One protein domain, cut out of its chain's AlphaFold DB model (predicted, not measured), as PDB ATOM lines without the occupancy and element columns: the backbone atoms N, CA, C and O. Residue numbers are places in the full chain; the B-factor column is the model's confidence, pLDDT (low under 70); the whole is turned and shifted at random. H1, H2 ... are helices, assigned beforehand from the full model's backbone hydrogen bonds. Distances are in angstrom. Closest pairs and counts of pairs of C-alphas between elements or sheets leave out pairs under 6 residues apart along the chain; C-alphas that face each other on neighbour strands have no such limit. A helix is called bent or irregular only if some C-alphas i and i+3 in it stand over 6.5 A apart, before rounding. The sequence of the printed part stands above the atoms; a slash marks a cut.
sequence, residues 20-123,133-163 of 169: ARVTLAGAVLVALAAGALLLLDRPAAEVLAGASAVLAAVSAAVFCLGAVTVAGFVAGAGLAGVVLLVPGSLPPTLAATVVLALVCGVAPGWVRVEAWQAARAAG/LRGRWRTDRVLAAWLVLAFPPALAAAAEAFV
ATOM      1  N   ALA A  20     282.775 139.447 444.738       74.19
ATOM      2  CA  ALA A  20     281.462 139.343 444.101       74.19
ATOM      3  C   ALA A  20     280.295 139.331 445.106       74.19
ATOM      4  O   ALA A  20     279.252 139.928 444.859       74.19
ATOM      5  N   ARG A  21     280.456 138.673 446.263       77.12
ATOM      6  CA  ARG A  21     279.419 138.657 447.310       77.12
ATOM      7  C   ARG A  21     279.341 139.995 448.026       77.12
ATOM      8  O   ARG A  21     278.255 140.454 448.349       77.12
ATOM      9  N   VAL A  22     280.495 140.614 448.257       72.88
ATOM     10  CA  VAL A  22     280.600 141.927 448.893       72.88
ATOM     11  C   VAL A  22     279.989 143.014 448.009       72.88
ATOM     12  O   VAL A  22     279.229 143.840 448.504       72.88
ATOM     13  N   THR A  23     280.271 142.997 446.707       72.75
ATOM     14  CA  THR A  23     279.696 143.942 445.747       72.75
ATOM     15  C   THR A  23     278.199 143.725 445.591       72.75
ATOM     16  O   THR A  23     277.466 144.705 445.598       72.75
ATOM     17  N   LEU A  24     277.724 142.475 445.529       76.94
ATOM     18  CA  LEU A  24     276.288 142.175 445.513       76.94
ATOM     19  C   LEU A  24     275.589 142.656 446.788       76.94
ATOM     20  O   LEU A  24     274.571 143.332 446.697       76.94
ATOM     21  N   ALA A  25     276.142 142.367 447.966       77.31
ATOM     22  CA  ALA A  25     275.582 142.835 449.232       77.31
ATOM     23  C   ALA A  25     275.567 144.371 449.315       77.31
ATOM     24  O   ALA A  25     274.570 144.955 449.733       77.31
ATOM     25  N   GLY A  26     276.640 145.026 448.862       73.50
ATOM     26  CA  GLY A  26     276.713 146.482 448.765       73.50
ATOM     27  C   GLY A  26     275.677 147.055 447.799       73.50
ATOM     28  O   GLY A  26     274.968 147.988 448.158       73.50
ATOM     29  N   ALA A  27     275.525 146.463 446.614       75.38
ATOM     30  CA  ALA A  27     274.524 146.872 445.632       75.38
ATOM     31  C   ALA A  27     273.097 146.711 446.172       75.38
ATOM     32  O   ALA A  27     272.277 147.605 445.989       75.38
ATOM     33  N   VAL A  28     272.814 145.619 446.890       80.44
ATOM     34  CA  VAL A  28     271.521 145.400 447.554       80.44
ATOM     35  C   VAL A  28     271.271 146.466 448.618       80.44
ATOM     36  O   VAL A  28     270.194 147.050 448.634       80.44
ATOM     37  N   LEU A  29     272.248 146.772 449.474       77.69
ATOM     38  CA  LEU A  29     272.102 147.821 450.491       77.69
ATOM     39  C   LEU A  29     271.864 149.200 449.870       77.69
ATOM     40  O   LEU A  29     270.991 149.931 450.332       77.69
ATOM     41  N   VAL A  30     272.598 149.540 448.807       77.38
ATOM     42  CA  VAL A  30     272.405 150.791 448.064       77.38
ATOM     43  C   VAL A  30     271.011 150.835 447.436       77.38
ATOM     44  O   VAL A  30     270.316 151.839 447.579       77.38
ATOM     45  N   ALA A  31     270.566 149.749 446.799       79.38
ATOM     46  CA  ALA A  31     269.236 149.658 446.200       79.38
ATOM     47  C   ALA A  31     268.116 149.765 447.249       79.38
ATOM     48  O   ALA A  31     267.124 150.449 447.011       79.38
ATOM     49  N   LEU A  32     268.282 149.142 448.421       80.25
ATOM     50  CA  LEU A  32     267.333 149.237 449.533       80.25
ATOM     51  C   LEU A  32     267.276 150.652 450.113       80.25
ATOM     52  O   LEU A  32     266.185 151.161 450.350       80.25
ATOM     53  N   ALA A  33     268.424 151.300 450.316       76.50
ATOM     54  CA  ALA A  33     268.481 152.674 450.807       76.50
ATOM     55  C   ALA A  33     267.848 153.653 449.808       76.50
ATOM     56  O   ALA A  33     267.030 154.487 450.196       76.50
ATOM     57  N   ALA A  34     268.165 153.508 448.519       74.81
ATOM     58  CA  ALA A  34     267.562 154.305 447.459       74.81
ATOM     59  C   ALA A  34     266.045 154.073 447.379       74.81
ATOM     60  O   ALA A  34     265.280 155.032 447.358       74.81
ATOM     61  N   GLY A  35     265.604 152.813 447.416       75.81
ATOM     62  CA  GLY A  35     264.188 152.450 447.428       75.81
ATOM     63  C   GLY A  35     263.443 153.025 448.634       75.81
ATOM     64  O   GLY A  35     262.370 153.589 448.467       75.81
ATOM     65  N   ALA A  36     264.025 152.959 449.834       80.00
ATOM     66  CA  ALA A  36     263.431 153.532 451.040       80.00
ATOM     67  C   ALA A  36     263.280 155.057 450.950       80.00
ATOM     68  O   ALA A  36     262.237 155.587 451.317       80.00
ATOM     69  N   LEU A  37     264.287 155.769 450.434       79.25
ATOM     70  CA  LEU A  37     264.211 157.222 450.265       79.25
ATOM     71  C   LEU A  37     263.204 157.620 449.178       79.25
ATOM     72  O   LEU A  37     262.458 158.578 449.370       79.25
ATOM     73  N   LEU A  38     263.115 156.856 448.085       79.75
ATOM     74  CA  LEU A  38     262.089 157.048 447.056       79.75
ATOM     75  C   LEU A  38     260.674 156.813 447.602       79.75
ATOM     76  O   LEU A  38     259.769 157.578 447.294       79.75
ATOM     77  N   LEU A  39     260.481 155.803 448.456       87.81
ATOM     78  CA  LEU A  39     259.196 155.551 449.124       87.81
ATOM     79  C   LEU A  39     258.793 156.677 450.088       87.81
ATOM     80  O   LEU A  39     257.612 156.836 450.382       87.81
ATOM     81  N   LEU A  40     259.764 157.448 450.582       87.69
ATOM     82  CA  LEU A  40     259.550 158.626 451.423       87.69
ATOM     83  C   LEU A  40     259.383 159.919 450.610       87.69
ATOM     84  O   LEU A  40     259.431 161.000 451.197       87.69
ATOM     85  N   ASP A  41     259.228 159.804 449.289       87.38
ATOM     86  CA  ASP A  41     259.055 160.911 448.340       87.38
ATOM     87  C   ASP A  41     260.164 161.972 448.456       87.38
ATOM     88  O   ASP A  41     259.958 163.184 448.353       87.38
ATOM     89  N   ARG A  42     261.384 161.501 448.748       85.88
ATOM     90  CA  ARG A  42     262.552 162.358 448.941       85.88
ATOM     91  C   ARG A  42     263.061 162.877 447.598       85.88
ATOM     92  O   ARG A  42     263.054 162.140 446.610       85.88
ATOM     93  N   PRO A  43     263.567 164.120 447.549       88.44
ATOM     94  CA  PRO A  43     264.110 164.676 446.319       88.44
ATOM     95  C   PRO A  43     265.296 163.839 445.823       88.44
ATOM     96  O   PRO A  43     266.090 163.325 446.613       88.44
ATOM     97  N   ALA A  44     265.453 163.737 444.500       84.00
ATOM     98  CA  ALA A  44     266.464 162.882 443.869       84.00
ATOM     99  C   ALA A  44     267.897 163.150 444.372       84.00
ATOM    100  O   ALA A  44     268.684 162.217 444.509       84.00
ATOM    101  N   ALA A  45     268.222 164.405 444.705       83.94
ATOM    102  CA  ALA A  45     269.511 164.774 445.286       83.94
ATOM    103  C   ALA A  45     269.760 164.107 446.654       83.94
ATOM    104  O   ALA A  45     270.847 163.583 446.886       83.94
ATOM    105  N   GLU A  46     268.750 164.048 447.531       85.31
ATOM    106  CA  GLU A  46     268.847 163.368 448.833       85.31
ATOM    107  C   GLU A  46     268.970 161.848 448.665       85.31
ATOM    108  O   GLU A  46     269.757 161.207 449.364       85.31
ATOM    109  N   VAL A  47     268.244 161.272 447.700       86.06
ATOM    110  CA  VAL A  47     268.328 159.840 447.367       86.06
ATOM    111  C   VAL A  47     269.738 159.473 446.903       86.06
ATOM    112  O   VAL A  47     270.326 158.506 447.395       86.06
ATOM    113  N   LEU A  48     270.304 160.259 445.982       86.75
ATOM    114  CA  LEU A  48     271.650 160.047 445.456       86.75
ATOM    115  C   LEU A  48     272.716 160.250 446.538       86.75
ATOM    116  O   LEU A  48     273.618 159.423 446.652       86.75
ATOM    117  N   ALA A  49     272.585 161.278 447.382       88.44
ATOM    118  CA  ALA A  49     273.511 161.516 448.488       88.44
ATOM    119  C   ALA A  49     273.505 160.348 449.487       88.44
ATOM    120  O   ALA A  49     274.566 159.870 449.896       88.44
ATOM    121  N   GLY A  50     272.318 159.835 449.832       84.81
ATOM    122  CA  GLY A  50     272.169 158.657 450.685       84.81
ATOM    123  C   GLY A  50     272.790 157.403 450.065       84.81
ATOM    124  O   GLY A  50     273.548 156.694 450.731       84.81
ATOM    125  N   ALA A  51     272.543 157.153 448.777       85.00
ATOM    126  CA  ALA A  51     273.143 156.041 448.042       85.00
ATOM    127  C   ALA A  51     274.681 156.129 448.008       85.00
ATOM    128  O   ALA A  51     275.366 155.142 448.287       85.00
ATOM    129  N   SER A  52     275.227 157.319 447.736       87.44
ATOM    130  CA  SER A  52     276.665 157.601 447.756       87.44
ATOM    131  C   SER A  52     277.284 157.378 449.138       87.44
ATOM    132  O   SER A  52     278.354 156.774 449.236       87.44
ATOM    133  N   ALA A  53     276.599 157.785 450.211       88.25
ATOM    134  CA  ALA A  53     277.051 157.571 451.584       88.25
ATOM    135  C   ALA A  53     277.070 156.081 451.972       88.25
ATOM    136  O   ALA A  53     278.041 155.607 452.566       88.25
ATOM    137  N   VAL A  54     276.035 155.320 451.601       86.88
ATOM    138  CA  VAL A  54     275.979 153.867 451.847       86.88
ATOM    139  C   VAL A  54     277.081 153.146 451.077       86.88
ATOM    140  O   VAL A  54     277.792 152.320 451.656       86.88
ATOM    141  N   LEU A  55     277.271 153.491 449.801       85.75
ATOM    142  CA  LEU A  55     278.353 152.949 448.982       85.75
ATOM    143  C   LEU A  55     279.717 153.231 449.625       85.75
ATOM    144  O   LEU A  55     280.521 152.311 449.790       85.75
ATOM    145  N   ALA A  56     279.947 154.475 450.062       88.69
ATOM    146  CA  ALA A  56     281.170 154.873 450.744       88.69
ATOM    147  C   ALA A  56     281.434 154.035 452.001       88.69
ATOM    148  O   ALA A  56     282.524 153.485 452.163       88.69
ATOM    149  N   ALA A  57     280.430 153.896 452.867       88.31
ATOM    150  CA  ALA A  57     280.553 153.190 454.136       88.31
ATOM    151  C   ALA A  57     280.844 151.692 453.951       88.31
ATOM    152  O   ALA A  57     281.777 151.159 454.560       88.31
ATOM    153  N   VAL A  58     280.084 151.012 453.084       86.00
ATOM    154  CA  VAL A  58     280.267 149.576 452.823       86.00
ATOM    155  C   VAL A  58     281.647 149.320 452.221       86.00
ATOM    156  O   VAL A  58     282.379 148.445 452.686       86.00
ATOM    157  N   SER A  59     282.045 150.103 451.219       84.50
ATOM    158  CA  SER A  59     283.341 149.933 450.566       84.50
ATOM    159  C   SER A  59     284.518 150.301 451.479       84.50
ATOM    160  O   SER A  59     285.537 149.610 451.450       84.50
ATOM    161  N   ALA A  60     284.375 151.300 452.356       86.25
ATOM    162  CA  ALA A  60     285.393 151.649 453.347       86.25
ATOM    163  C   ALA A  60     285.599 150.530 454.378       86.25
ATOM    164  O   ALA A  60     286.737 150.205 454.723       86.25
ATOM    165  N   ALA A  61     284.519 149.883 454.829       85.25
ATOM    166  CA  ALA A  61     284.614 148.734 455.725       85.25
ATOM    167  C   ALA A  61     285.390 147.578 455.070       85.25
ATOM    168  O   ALA A  61     286.288 146.996 455.681       85.25
ATOM    169  N   VAL A  62     285.103 147.287 453.799       84.25
ATOM    170  CA  VAL A  62     285.807 146.257 453.015       84.25
ATOM    171  C   VAL A  62     287.276 146.620 452.822       84.25
ATOM    172  O   VAL A  62     288.147 145.762 452.962       84.25
ATOM    173  N   PHE A  63     287.564 147.889 452.541       85.38
ATOM    174  CA  PHE A  63     288.919 148.402 452.410       85.38
ATOM    175  C   PHE A  63     289.722 148.241 453.707       85.38
ATOM    176  O   PHE A  63     290.819 147.682 453.677       85.38
ATOM    177  N   CYS A  64     289.174 148.643 454.859       82.25
ATOM    178  CA  CYS A  64     289.897 148.520 456.123       82.25
ATOM    179  C   CYS A  64     290.036 147.063 456.587       82.25
ATOM    180  O   CYS A  64     291.112 146.675 457.040       82.25
ATOM    181  N   LEU A  65     289.003 146.226 456.447       79.56
ATOM    182  CA  LEU A  65     289.055 144.833 456.911       79.56
ATOM    183  C   LEU A  65     289.845 143.910 455.973       79.56
ATOM    184  O   LEU A  65     290.535 143.001 456.441       79.56
ATOM    185  N   GLY A  66     289.735 144.131 454.661       72.00
ATOM    186  CA  GLY A  66     290.294 143.266 453.623       72.00
ATOM    187  C   GLY A  66     291.575 143.779 452.966       72.00
ATOM    188  O   GLY A  66     292.162 143.038 452.186       72.00
ATOM    189  N   ALA A  67     291.996 145.020 453.245       75.62
ATOM    190  CA  ALA A  67     293.103 145.694 452.551       75.62
ATOM    191  C   ALA A  67     292.942 145.708 451.013       75.62
ATOM    192  O   ALA A  67     293.918 145.682 450.264       75.62
ATOM    193  N   VAL A  68     291.694 145.737 450.523       79.75
ATOM    194  CA  VAL A  68     291.386 145.712 449.085       79.75
ATOM    195  C   VAL A  68     291.348 147.135 448.537       79.75
ATOM    196  O   VAL A  68     290.352 147.836 448.694       79.75
ATOM    197  N   THR A  69     292.406 147.552 447.845       79.88
ATOM    198  CA  THR A  69     292.560 148.917 447.303       79.88
ATOM    199  C   THR A  69     291.413 149.357 446.395       79.88
ATOM    200  O   THR A  69     290.960 150.492 446.506       79.88
ATOM    201  N   VAL A  70     290.880 148.457 445.560       81.31
ATOM    202  CA  VAL A  70     289.718 148.743 444.695       81.31
ATOM    203  C   VAL A  70     288.509 149.205 445.514       81.31
ATOM    204  O   VAL A  70     287.852 150.171 445.141       81.31
ATOM    205  N   ALA A  71     288.249 148.582 446.667       82.62
ATOM    206  CA  ALA A  71     287.168 149.004 447.555       82.62
ATOM    207  C   ALA A  71     287.441 150.389 448.165       82.62
ATOM    208  O   ALA A  71     286.518 151.179 448.324       82.62
ATOM    209  N   GLY A  72     288.704 150.725 448.439       84.88
ATOM    210  CA  GLY A  72     289.086 152.063 448.899       84.88
ATOM    211  C   GLY A  72     288.767 153.152 447.869       84.88
ATOM    212  O   GLY A  72     288.217 154.188 448.231       84.88
ATOM    213  N   PHE A  73     289.022 152.900 446.581       85.81
ATOM    214  CA  PHE A  73     288.655 153.837 445.512       85.81
ATOM    215  C   PHE A  73     287.142 154.010 445.374       85.81
ATOM    216  O   PHE A  73     286.671 155.135 445.235       85.81
ATOM    217  N   VAL A  74     286.376 152.917 445.456       86.06
ATOM    218  CA  VAL A  74     284.904 152.984 445.445       86.06
ATOM    219  C   VAL A  74     284.392 153.771 446.651       86.06
ATOM    220  O   VAL A  74     283.477 154.581 446.513       86.06
ATOM    221  N   ALA A  75     285.023 153.600 447.815       88.69
ATOM    222  CA  ALA A  75     284.687 154.365 449.005       88.69
ATOM    223  C   ALA A  75     284.934 155.867 448.811       88.69
ATOM    224  O   ALA A  75     284.042 156.675 449.063       88.69
ATOM    225  N   GLY A  76     286.113 156.235 448.301       88.00
ATOM    226  CA  GLY A  76     286.442 157.621 447.977       88.00
ATOM    227  C   GLY A  76     285.493 158.222 446.934       88.00
ATOM    228  O   GLY A  76     285.032 159.345 447.110       88.00
ATOM    229  N   ALA A  77     285.124 157.471 445.892       87.50
ATOM    230  CA  ALA A  77     284.145 157.911 444.895       87.50
ATOM    231  C   ALA A  77     282.751 158.146 445.504       87.50
ATOM    232  O   ALA A  77     282.098 159.138 445.181       87.50
ATOM    233  N   GLY A  78     282.311 157.285 446.430       88.38
ATOM    234  CA  GLY A  78     281.084 157.503 447.196       88.38
ATOM    235  C   GLY A  78     281.137 158.798 448.015       88.38
ATOM    236  O   GLY A  78     280.208 159.596 447.962       88.38
ATOM    237  N   LEU A  79     282.254 159.065 448.698       91.50
ATOM    238  CA  LEU A  79     282.452 160.315 449.443       91.50
ATOM    239  C   LEU A  79     282.479 161.551 448.535       91.50
ATOM    240  O   LEU A  79     281.929 162.583 448.903       91.50
ATOM    241  N   ALA A  80     283.066 161.453 447.340       89.38
ATOM    242  CA  ALA A  80     283.014 162.523 446.346       89.38
ATOM    243  C   ALA A  80     281.570 162.834 445.922       89.38
ATOM    244  O   ALA A  80     281.197 164.001 445.841       89.38
ATOM    245  N   GLY A  81     280.739 161.803 445.734       87.50
ATOM    246  CA  GLY A  81     279.305 161.973 445.488       87.50
ATOM    247  C   GLY A  81     278.597 162.720 446.622       87.50
ATOM    248  O   GLY A  81     277.812 163.621 446.357       87.50
ATOM    249  N   VAL A  82     278.925 162.416 447.884       90.44
ATOM    250  CA  VAL A  82     278.383 163.152 449.043       90.44
ATOM    251  C   VAL A  82     278.803 164.623 449.014       90.44
ATOM    252  O   VAL A  82     277.951 165.486 449.201       90.44
ATOM    253  N   VAL A  83     280.078 164.914 448.736       91.69
ATOM    254  CA  VAL A  83     280.592 166.293 448.668       91.69
ATOM    255  C   VAL A  83     279.871 167.118 447.606       91.69
ATOM    256  O   VAL A  83     279.457 168.234 447.899       91.69
ATOM    257  N   LEU A  84     279.665 166.547 446.418       90.12
ATOM    258  CA  LEU A  84     278.996 167.228 445.307       90.12
ATOM    259  C   LEU A  84     277.486 167.411 445.520       90.12
ATOM    260  O   LEU A  84     276.891 168.324 444.959       90.12
ATOM    261  N   LEU A  85     276.843 166.524 446.286       90.75
ATOM    262  CA  LEU A  85     275.387 166.536 446.474       90.75
ATOM    263  C   LEU A  85     274.947 167.227 447.770       90.75
ATOM    264  O   LEU A  85     273.779 167.593 447.894       90.75
ATOM    265  N   VAL A  86     275.852 167.400 448.739       91.38
ATOM    266  CA  VAL A  86     275.555 167.983 450.054       91.38
ATOM    267  C   VAL A  86     276.472 169.182 450.305       91.38
ATOM    268  O   VAL A  86     277.621 169.001 450.729       91.38
ATOM    269  N   PRO A  87     275.980 170.417 450.099       89.25
ATOM    270  CA  PRO A  87     276.757 171.628 450.329       89.25
ATOM    271  C   PRO A  87     277.344 171.687 451.744       89.25
ATOM    272  O   PRO A  87     276.674 171.376 452.730       89.25
ATOM    273  N   GLY A  88     278.613 172.084 451.854       88.38
ATOM    274  CA  GLY A  88     279.308 172.206 453.143       88.38
ATOM    275  C   GLY A  88     279.733 170.879 453.786       88.38
ATOM    276  O   GLY A  88     280.266 170.888 454.895       88.38
ATOM    277  N   SER A  89     279.561 169.739 453.111       90.62
ATOM    278  CA  SER A  89     279.942 168.421 453.642       90.62
ATOM    279  C   SER A  89     281.429 168.064 453.480       90.62
ATOM    280  O   SER A  89     281.865 167.014 453.960       90.62
ATOM    281  N   LEU A  90     282.249 168.927 452.866       88.44
ATOM    282  CA  LEU A  90     283.680 168.662 452.673       88.44
ATOM    283  C   LEU A  90     284.453 168.505 454.001       88.44
ATOM    284  O   LEU A  90     285.113 167.476 454.159       88.44
ATOM    285  N   PRO A  91     284.370 169.427 454.988       92.62
ATOM    286  CA  PRO A  91     285.054 169.250 456.270       92.62
ATOM    287  C   PRO A  91     284.690 167.949 457.010       92.62
ATOM    288  O   PRO A  91     285.617 167.231 457.399       92.62
ATOM    289  N   PRO A  92     283.401 167.574 457.187       91.38
ATOM    290  CA  PRO A  92     283.072 166.309 457.841       91.38
ATOM    291  C   PRO A  92     283.494 165.096 457.006       91.38
ATOM    292  O   PRO A  92     283.918 164.095 457.579       91.38
ATOM    293  N   THR A  93     283.466 165.188 455.672       89.44
ATOM    294  CA  THR A  93     283.974 164.124 454.795       89.44
ATOM    295  C   THR A  93     285.471 163.899 454.999       89.44
ATOM    296  O   THR A  93     285.900 162.763 455.192       89.44
ATOM    297  N   LEU A  94     286.276 164.967 455.035       88.69
ATOM    298  CA  LEU A  94     287.714 164.873 455.302       88.69
ATOM    299  C   LEU A  94     288.009 164.369 456.721       88.69
ATOM    300  O   LEU A  94     288.916 163.565 456.919       88.69
ATOM    301  N   ALA A  95     287.224 164.785 457.717       88.69
ATOM    302  CA  ALA A  95     287.349 164.248 459.069       88.69
ATOM    303  C   ALA A  95     287.062 162.734 459.098       88.69
ATOM    304  O   ALA A  95     287.822 161.967 459.696       88.69
ATOM    305  N   ALA A  96     286.017 162.283 458.399       88.25
ATOM    306  CA  ALA A  96     285.682 160.868 458.282       88.25
ATOM    307  C   ALA A  96     286.788 160.061 457.579       88.25
ATOM    308  O   ALA A  96     287.106 158.956 458.024       88.25
ATOM    309  N   THR A  97     287.425 160.604 456.533       88.25
ATOM    310  CA  THR A  97     288.541 159.917 455.856       88.25
ATOM    311  C   THR A  97     289.766 159.780 456.751       88.25
ATOM    312  O   THR A  97     290.406 158.730 456.726       88.25
ATOM    313  N   VAL A  98     290.064 160.775 457.594       88.50
ATOM    314  CA  VAL A  98     291.129 160.679 458.606       88.50
ATOM    315  C   VAL A  98     290.817 159.575 459.616       88.50
ATOM    316  O   VAL A  98     291.669 158.724 459.871       88.50
ATOM    317  N   VAL A  99     289.594 159.535 460.153       89.75
ATOM    318  CA  VAL A  99     289.179 158.485 461.100       89.75
ATOM    319  C   VAL A  99     289.298 157.097 460.464       89.75
ATOM    320  O   VAL A  99     289.898 156.197 461.052       89.75
ATOM    321  N   LEU A 100     288.797 156.923 459.239       86.19
ATOM    322  CA  LEU A 100     288.898 155.662 458.502       86.19
ATOM    323  C   LEU A 100     290.350 155.270 458.209       86.19
ATOM    324  O   LEU A 100     290.713 154.107 458.370       86.19
ATOM    325  N   ALA A 101     291.203 156.225 457.839       87.19
ATOM    326  CA  ALA A 101     292.621 155.980 457.612       87.19
ATOM    327  C   ALA A 101     293.329 155.482 458.882       87.19
ATOM    328  O   ALA A 101     294.119 154.535 458.822       87.19
ATOM    329  N   LEU A 102     292.999 156.054 460.045       87.00
ATOM    330  CA  LEU A 102     293.509 155.598 461.341       87.00
ATOM    331  C   LEU A 102     293.046 154.169 461.667       87.00
ATOM    332  O   LEU A 102     293.863 153.353 462.102       87.00
ATOM    333  N   VAL A 103     291.772 153.847 461.407       85.62
ATOM    334  CA  VAL A 103     291.219 152.488 461.562       85.62
ATOM    335  C   VAL A 103     291.937 151.499 460.643       85.62
ATOM    336  O   VAL A 103     292.384 150.444 461.093       85.62
ATOM    337  N   CYS A 104     292.117 151.850 459.373       81.81
ATOM    338  CA  CYS A 104     292.859 151.052 458.402       81.81
ATOM    339  C   CYS A 104     294.322 150.825 458.847       81.81
ATOM    340  O   CYS A 104     294.833 149.711 458.736       81.81
ATOM    341  N   GLY A 105     294.976 151.831 459.444       80.38
ATOM    342  CA  GLY A 105     296.339 151.713 459.974       80.38
ATOM    343  C   GLY A 105     296.503 150.640 461.060       80.38
ATOM    344  O   GLY A 105     297.568 150.024 461.161       80.38
ATOM    345  N   VAL A 106     295.452 150.374 461.844       80.06
ATOM    346  CA  VAL A 106     295.439 149.336 462.895       80.06
ATOM    347  C   VAL A 106     294.747 148.039 462.485       80.06
ATOM    348  O   VAL A 106     294.801 147.063 463.233       80.06
ATOM    349  N   ALA A 107     294.104 148.000 461.319       79.25
ATOM    350  CA  ALA A 107     293.267 146.876 460.944       79.25
ATOM    351  C   ALA A 107     294.088 145.588 460.699       79.25
ATOM    352  O   ALA A 107     295.137 145.612 460.041       79.25
ATOM    353  N   PRO A 108     293.604 144.425 461.177       69.25
ATOM    354  CA  PRO A 108     294.354 143.168 461.139       69.25
ATOM    355  C   PRO A 108     294.574 142.627 459.717       69.25
ATOM    356  O   PRO A 108     295.512 141.864 459.491       69.25
ATOM    357  N   GLY A 109     293.741 143.020 458.745       72.88
ATOM    358  CA  GLY A 109     293.914 142.663 457.331       72.88
ATOM    359  C   GLY A 109     295.247 143.153 456.765       72.88
ATOM    360  O   GLY A 109     295.997 142.369 456.186       72.88
ATOM    361  N   TRP A 110     295.590 144.411 457.037       72.31
ATOM    362  CA  TRP A 110     296.837 145.036 456.595       72.31
ATOM    363  C   TRP A 110     298.071 144.402 457.236       72.31
ATOM    364  O   TRP A 110     299.056 144.135 456.555       72.31
ATOM    365  N   VAL A 111     297.989 144.054 458.523       75.25
ATOM    366  CA  VAL A 111     299.071 143.341 459.226       75.25
ATOM    367  C   VAL A 111     299.378 141.993 458.564       75.25
ATOM    368  O   VAL A 111     300.545 141.623 458.444       75.25
ATOM    369  N   ARG A 112     298.352 141.263 458.105       74.69
ATOM    370  CA  ARG A 112     298.526 139.971 457.420       74.69
ATOM    371  C   ARG A 112     299.161 140.120 456.039       74.69
ATOM    372  O   ARG A 112     300.067 139.355 455.718       74.69
ATOM    373  N   VAL A 113     298.712 141.096 455.246       74.00
ATOM    374  CA  VAL A 113     299.288 141.380 453.918       74.00
ATOM    375  C   VAL A 113     300.769 141.720 454.043       74.00
ATOM    376  O   VAL A 113     301.591 141.196 453.298       74.00
ATOM    377  N   GLU A 114     301.125 142.534 455.029       73.62
ATOM    378  CA  GLU A 114     302.511 142.929 455.249       73.62
ATOM    379  C   GLU A 114     303.378 141.806 455.794       73.62
ATOM    380  O   GLU A 114     304.505 141.652 455.342       73.62
ATOM    381  N   ALA A 115     302.871 140.984 456.719       74.44
ATOM    382  CA  ALA A 115     303.601 139.804 457.180       74.44
ATOM    383  C   ALA A 115     303.915 138.857 456.009       74.44
ATOM    384  O   ALA A 115     305.017 138.318 455.918       74.44
ATOM    385  N   TRP A 116     302.973 138.709 455.075       75.81
ATOM    386  CA  TRP A 116     303.175 137.949 453.848       75.81
ATOM    387  C   TRP A 116     304.174 138.611 452.883       75.81
ATOM    388  O   TRP A 116     305.051 137.930 452.350       75.81
ATOM    389  N   GLN A 117     304.108 139.933 452.687       75.88
ATOM    390  CA  GLN A 117     305.073 140.675 451.861       75.88
ATOM    391  C   GLN A 117     306.489 140.631 452.453       75.88
ATOM    392  O   GLN A 117     307.451 140.372 451.734       75.88
ATOM    393  N   ALA A 118     306.615 140.825 453.767       73.50
ATOM    394  CA  ALA A 118     307.872 140.761 454.498       73.50
ATOM    395  C   ALA A 118     308.482 139.355 454.446       73.50
ATOM    396  O   ALA A 118     309.682 139.234 454.225       73.50
ATOM    397  N   ALA A 119     307.673 138.294 454.564       74.31
ATOM    398  CA  ALA A 119     308.144 136.918 454.393       74.31
ATOM    399  C   ALA A 119     308.702 136.664 452.980       74.31
ATOM    400  O   ALA A 119     309.687 135.945 452.831       74.31
ATOM    401  N   ARG A 120     308.125 137.288 451.942       71.75
ATOM    402  CA  ARG A 120     308.676 137.221 450.579       71.75
ATOM    403  C   ARG A 120     309.943 138.048 450.390       71.75
ATOM    404  O   ARG A 120     310.838 137.606 449.680       71.75
ATOM    405  N   ALA A 121     310.025 139.219 451.015       70.00
ATOM    406  CA  ALA A 121     311.187 140.100 450.920       70.00
ATOM    407  C   ALA A 121     312.390 139.597 451.742       70.00
ATOM    408  O   ALA A 121     313.527 139.754 451.314       70.00
ATOM    409  N   ALA A 122     312.160 138.954 452.892       65.38
ATOM    410  CA  ALA A 122     313.211 138.382 453.743       65.38
ATOM    411  C   ALA A 122     313.916 137.175 453.102       65.38
ATOM    412  O   ALA A 122     315.061 136.886 453.428       65.38
ATOM    413  N   GLY A 123     313.275 136.515 452.132       61.44
ATOM    414  CA  GLY A 123     313.957 135.572 451.242       61.44
ATOM    415  C   GLY A 123     315.021 136.227 450.343       61.44
ATOM    416  O   GLY A 123     315.753 135.505 449.675       61.44
ATOM    417  N   LEU A 133     310.541 149.578 462.174       59.31
ATOM    418  CA  LEU A 133     309.706 149.190 461.037       59.31
ATOM    419  C   LEU A 133     308.223 149.205 461.412       59.31
ATOM    420  O   LEU A 133     307.435 149.829 460.716       59.31
ATOM    421  N   ARG A 134     307.841 148.625 462.558       62.47
ATOM    422  CA  ARG A 134     306.432 148.598 462.993       62.47
ATOM    423  C   ARG A 134     305.795 149.988 463.085       62.47
ATOM    424  O   ARG A 134     304.643 150.145 462.694       62.47
ATOM    425  N   GLY A 135     306.532 150.981 463.589       64.19
ATOM    426  CA  GLY A 135     306.058 152.366 463.668       64.19
ATOM    427  C   GLY A 135     305.922 153.021 462.291       64.19
ATOM    428  O   GLY A 135     304.861 153.542 461.969       64.19
ATOM    429  N   ARG A 136     306.970 152.935 461.461       66.44
ATOM    430  CA  ARG A 136     306.995 153.528 460.114       66.44
ATOM    431  C   ARG A 136     305.918 152.938 459.198       66.44
ATOM    432  O   ARG A 136     305.166 153.688 458.593       66.44
ATOM    433  N   TRP A 137     305.773 151.614 459.192       66.19
ATOM    434  CA  TRP A 137     304.788 150.918 458.362       66.19
ATOM    435  C   TRP A 137     303.353 151.272 458.772       66.19
ATOM    436  O   TRP A 137     302.493 151.454 457.919       66.19
ATOM    437  N   ARG A 138     303.085 151.462 460.072       77.12
ATOM    438  CA  ARG A 138     301.766 151.909 460.539       77.12
ATOM    439  C   ARG A 138     301.428 153.311 460.029       77.12
ATOM    440  O   ARG A 138     300.298 153.529 459.601       77.12
ATOM    441  N   THR A 139     302.381 154.239 460.058       79.06
ATOM    442  CA  THR A 139     302.184 155.598 459.533       79.06
ATOM    443  C   THR A 139     302.002 155.591 458.015       79.06
ATOM    444  O   THR A 139     301.096 156.253 457.514       79.06
ATOM    445  N   ASP A 140     302.784 154.782 457.294       80.88
ATOM    446  CA  ASP A 140     302.681 154.639 455.838       80.88
ATOM    447  C   ASP A 140     301.299 154.100 455.419       80.88
ATOM    448  O   ASP A 140     300.703 154.609 454.470       80.88
ATOM    449  N   ARG A 141     300.721 153.146 456.171       81.25
ATOM    450  CA  ARG A 141     299.340 152.666 455.948       81.25
ATOM    451  C   ARG A 141     298.303 153.763 456.124       81.25
ATOM    452  O   ARG A 141     297.389 153.865 455.312       81.25
ATOM    453  N   VAL A 142     298.411 154.541 457.203       84.81
ATOM    454  CA  VAL A 142     297.470 155.635 457.481       84.81
ATOM    455  C   VAL A 142     297.542 156.654 456.352       84.81
ATOM    456  O   VAL A 142     296.506 157.050 455.830       84.81
ATOM    457  N   LEU A 143     298.749 157.022 455.920       84.56
ATOM    458  CA  LEU A 143     298.932 157.954 454.815       84.56
ATOM    459  C   LEU A 143     298.367 157.399 453.500       84.56
ATOM    460  O   LEU A 143     297.617 158.094 452.822       84.56
ATOM    461  N   ALA A 144     298.667 156.146 453.156       84.81
ATOM    462  CA  ALA A 144     298.155 155.514 451.942       84.81
ATOM    463  C   ALA A 144     296.621 155.401 451.952       84.81
ATOM    464  O   ALA A 144     295.969 155.734 450.965       84.81
ATOM    465  N   ALA A 145     296.035 154.982 453.075       85.19
ATOM    466  CA  ALA A 145     294.589 154.903 453.242       85.19
ATOM    467  C   ALA A 145     293.932 156.283 453.151       85.19
ATOM    468  O   ALA A 145     292.911 156.433 452.483       85.19
ATOM    469  N   TRP A 146     294.541 157.294 453.771       87.00
ATOM    470  CA  TRP A 146     294.069 158.667 453.682       87.00
ATOM    471  C   TRP A 146     294.106 159.175 452.242       87.00
ATOM    472  O   TRP A 146     293.103 159.697 451.777       87.00
ATOM    473  N   LEU A 147     295.197 158.952 451.502       86.06
ATOM    474  CA  LEU A 147     295.292 159.353 450.096       86.06
ATOM    475  C   LEU A 147     294.209 158.688 449.239       86.06
ATOM    476  O   LEU A 147     293.537 159.370 448.474       86.06
ATOM    477  N   VAL A 148     293.985 157.381 449.399       87.31
ATOM    478  CA  VAL A 148     292.951 156.650 448.644       87.31
ATOM    479  C   VAL A 148     291.546 157.190 448.928       87.31
ATOM    480  O   VAL A 148     290.741 157.323 448.008       87.31
ATOM    481  N   LEU A 149     291.248 157.515 450.188       84.94
ATOM    482  CA  LEU A 149     289.917 157.957 450.609       84.94
ATOM    483  C   LEU A 149     289.674 159.451 450.366       84.94
ATOM    484  O   LEU A 149     288.569 159.832 449.991       84.94
ATOM    485  N   ALA A 150     290.678 160.297 450.601       84.12
ATOM    486  CA  ALA A 150     290.556 161.751 450.565       84.12
ATOM    487  C   ALA A 150     290.790 162.340 449.170       84.12
ATOM    488  O   ALA A 150     290.264 163.412 448.878       84.12
ATOM    489  N   PHE A 151     291.543 161.657 448.300       86.69
ATOM    490  CA  PHE A 151     291.852 162.184 446.973       86.69
ATOM    491  C   PHE A 151     290.598 162.411 446.111       86.69
ATOM    492  O   PHE A 151     290.444 163.527 445.614       86.69
ATOM    493  N   PRO A 152     289.660 161.450 445.966       86.12
ATOM    494  CA  PRO A 152     288.465 161.682 445.155       86.12
ATOM    495  C   PRO A 152     287.574 162.846 445.633       86.12
ATOM    496  O   PRO A 152     287.239 163.684 444.796       86.12
ATOM    497  N   PRO A 153     287.205 162.977 446.929       80.94
ATOM    498  CA  PRO A 153     286.386 164.105 447.375       80.94
ATOM    499  C   PRO A 153     287.124 165.447 447.298       80.94
ATOM    500  O   PRO A 153     286.502 166.454 446.970       80.94
ATOM    501  N   ALA A 154     288.441 165.482 447.540       84.00
ATOM    502  CA  ALA A 154     289.227 166.708 447.392       84.00
ATOM    503  C   ALA A 154     289.299 167.168 445.928       84.00
ATOM    504  O   ALA A 154     289.134 168.354 445.647       84.00
ATOM    505  N   LEU A 155     289.501 166.232 444.993       87.75
ATOM    506  CA  LEU A 155     289.510 166.526 443.562       87.75
ATOM    507  C   LEU A 155     288.135 167.005 443.081       87.75
ATOM    508  O   LEU A 155     288.066 167.961 442.314       87.75
ATOM    509  N   ALA A 156     287.053 166.378 443.554       86.75
ATOM    510  CA  ALA A 156     285.688 166.780 443.225       86.75
ATOM    511  C   ALA A 156     285.378 168.207 443.703       86.75
ATOM    512  O   ALA A 156     284.923 169.023 442.907       86.75
ATOM    513  N   ALA A 157     285.710 168.535 444.955       85.56
ATOM    514  CA  ALA A 157     285.539 169.887 445.487       85.56
ATOM    515  C   ALA A 157     286.392 170.927 444.740       85.56
ATOM    516  O   ALA A 157     285.928 172.031 444.468       85.56
ATOM    517  N   ALA A 158     287.636 170.586 444.385       86.44
ATOM    518  CA  ALA A 158     288.500 171.476 443.611       86.44
ATOM    519  C   ALA A 158     287.957 171.716 442.193       86.44
ATOM    520  O   ALA A 158     287.992 172.844 441.705       86.44
ATOM    521  N   ALA A 159     287.433 170.671 441.546       88.50
ATOM    522  CA  ALA A 159     286.798 170.776 440.238       88.50
ATOM    523  C   ALA A 159     285.531 171.639 440.298       88.50
ATOM    524  O   ALA A 159     285.363 172.517 439.457       88.50
ATOM    525  N   GLU A 160     284.679 171.441 441.307       88.81
ATOM    526  CA  GLU A 160     283.493 172.271 441.535       88.81
ATOM    527  C   GLU A 160     283.880 173.741 441.736       88.81
ATOM    528  O   GLU A 160     283.384 174.603 441.018       88.81
ATOM    529  N   ALA A 161     284.846 174.025 442.617       86.62
ATOM    530  CA  ALA A 161     285.332 175.382 442.854       86.62
ATOM    531  C   ALA A 161     285.894 176.040 441.580       86.62
ATOM    532  O   ALA A 161     285.625 177.213 441.321       86.62
ATOM    533  N   PHE A 162     286.645 175.291 440.764       89.00
ATOM    534  CA  PHE A 162     287.153 175.775 439.479       89.00
ATOM    535  C   PHE A 162     286.019 176.091 438.500       89.00
ATOM    536  O   PHE A 162     286.033 177.151 437.875       89.00
ATOM    537  N   VAL A 163     285.028 175.202 438.385       89.94
ATOM    538  CA  VAL A 163     283.858 175.408 437.522       89.94
ATOM    539  C   VAL A 163     283.081 176.640 437.976       89.94
ATOM    540  O   VAL A 163     282.844 177.517 437.150       89.94
TER     541      VAL A 163
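Overview. This is residues 20 to 123 and 133 to 163 of the 169 residues of an uncharacterized protein of Geodermatophilus telluris (UniProt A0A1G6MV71). H2, H3, H4 and H6a, an arm of bent H6, make an up-and-down bundle; H1 packs on H2, and residues 115 to 123 stick out. The printed part, 135 residues with six named helices, is all helix. It is only just compact, close to loose: radius of gyration of the C-alphas 16.6 A, spans 59 by 37 by 20 A.

Along the chain. Find H6 from C-alpha 133 at (309.706, 149.190, 461.037) to C-alpha 163 at (283.858, 175.408, 437.522). By its hydrogen bonds assigned as one helix, it is bent: C-alphas 149, ending H6a, and 152, beginning H6b, are 6.8 A apart. H1 is residues 20 to 39, H2 44 to 66, H3 69 to 85, H4 90 to 106, H5 108 to 122.

Arrangement. H6a touches H4, the C-alphas of Val 142 and Gly 105 closest at 4.8 A. H2 and H3 form a hairpin with a shallow tilt of 24 degrees. In H1, H2, H3, H4, H5, H6a and H6b every O i to N i+4 pair is within hydrogen-bond range.

Size, cuts and confidence. Residues 124 to 132 are cut out, a gap of 17.3 A. Eight residues, among them 133 to 137, have pLDDT under 70.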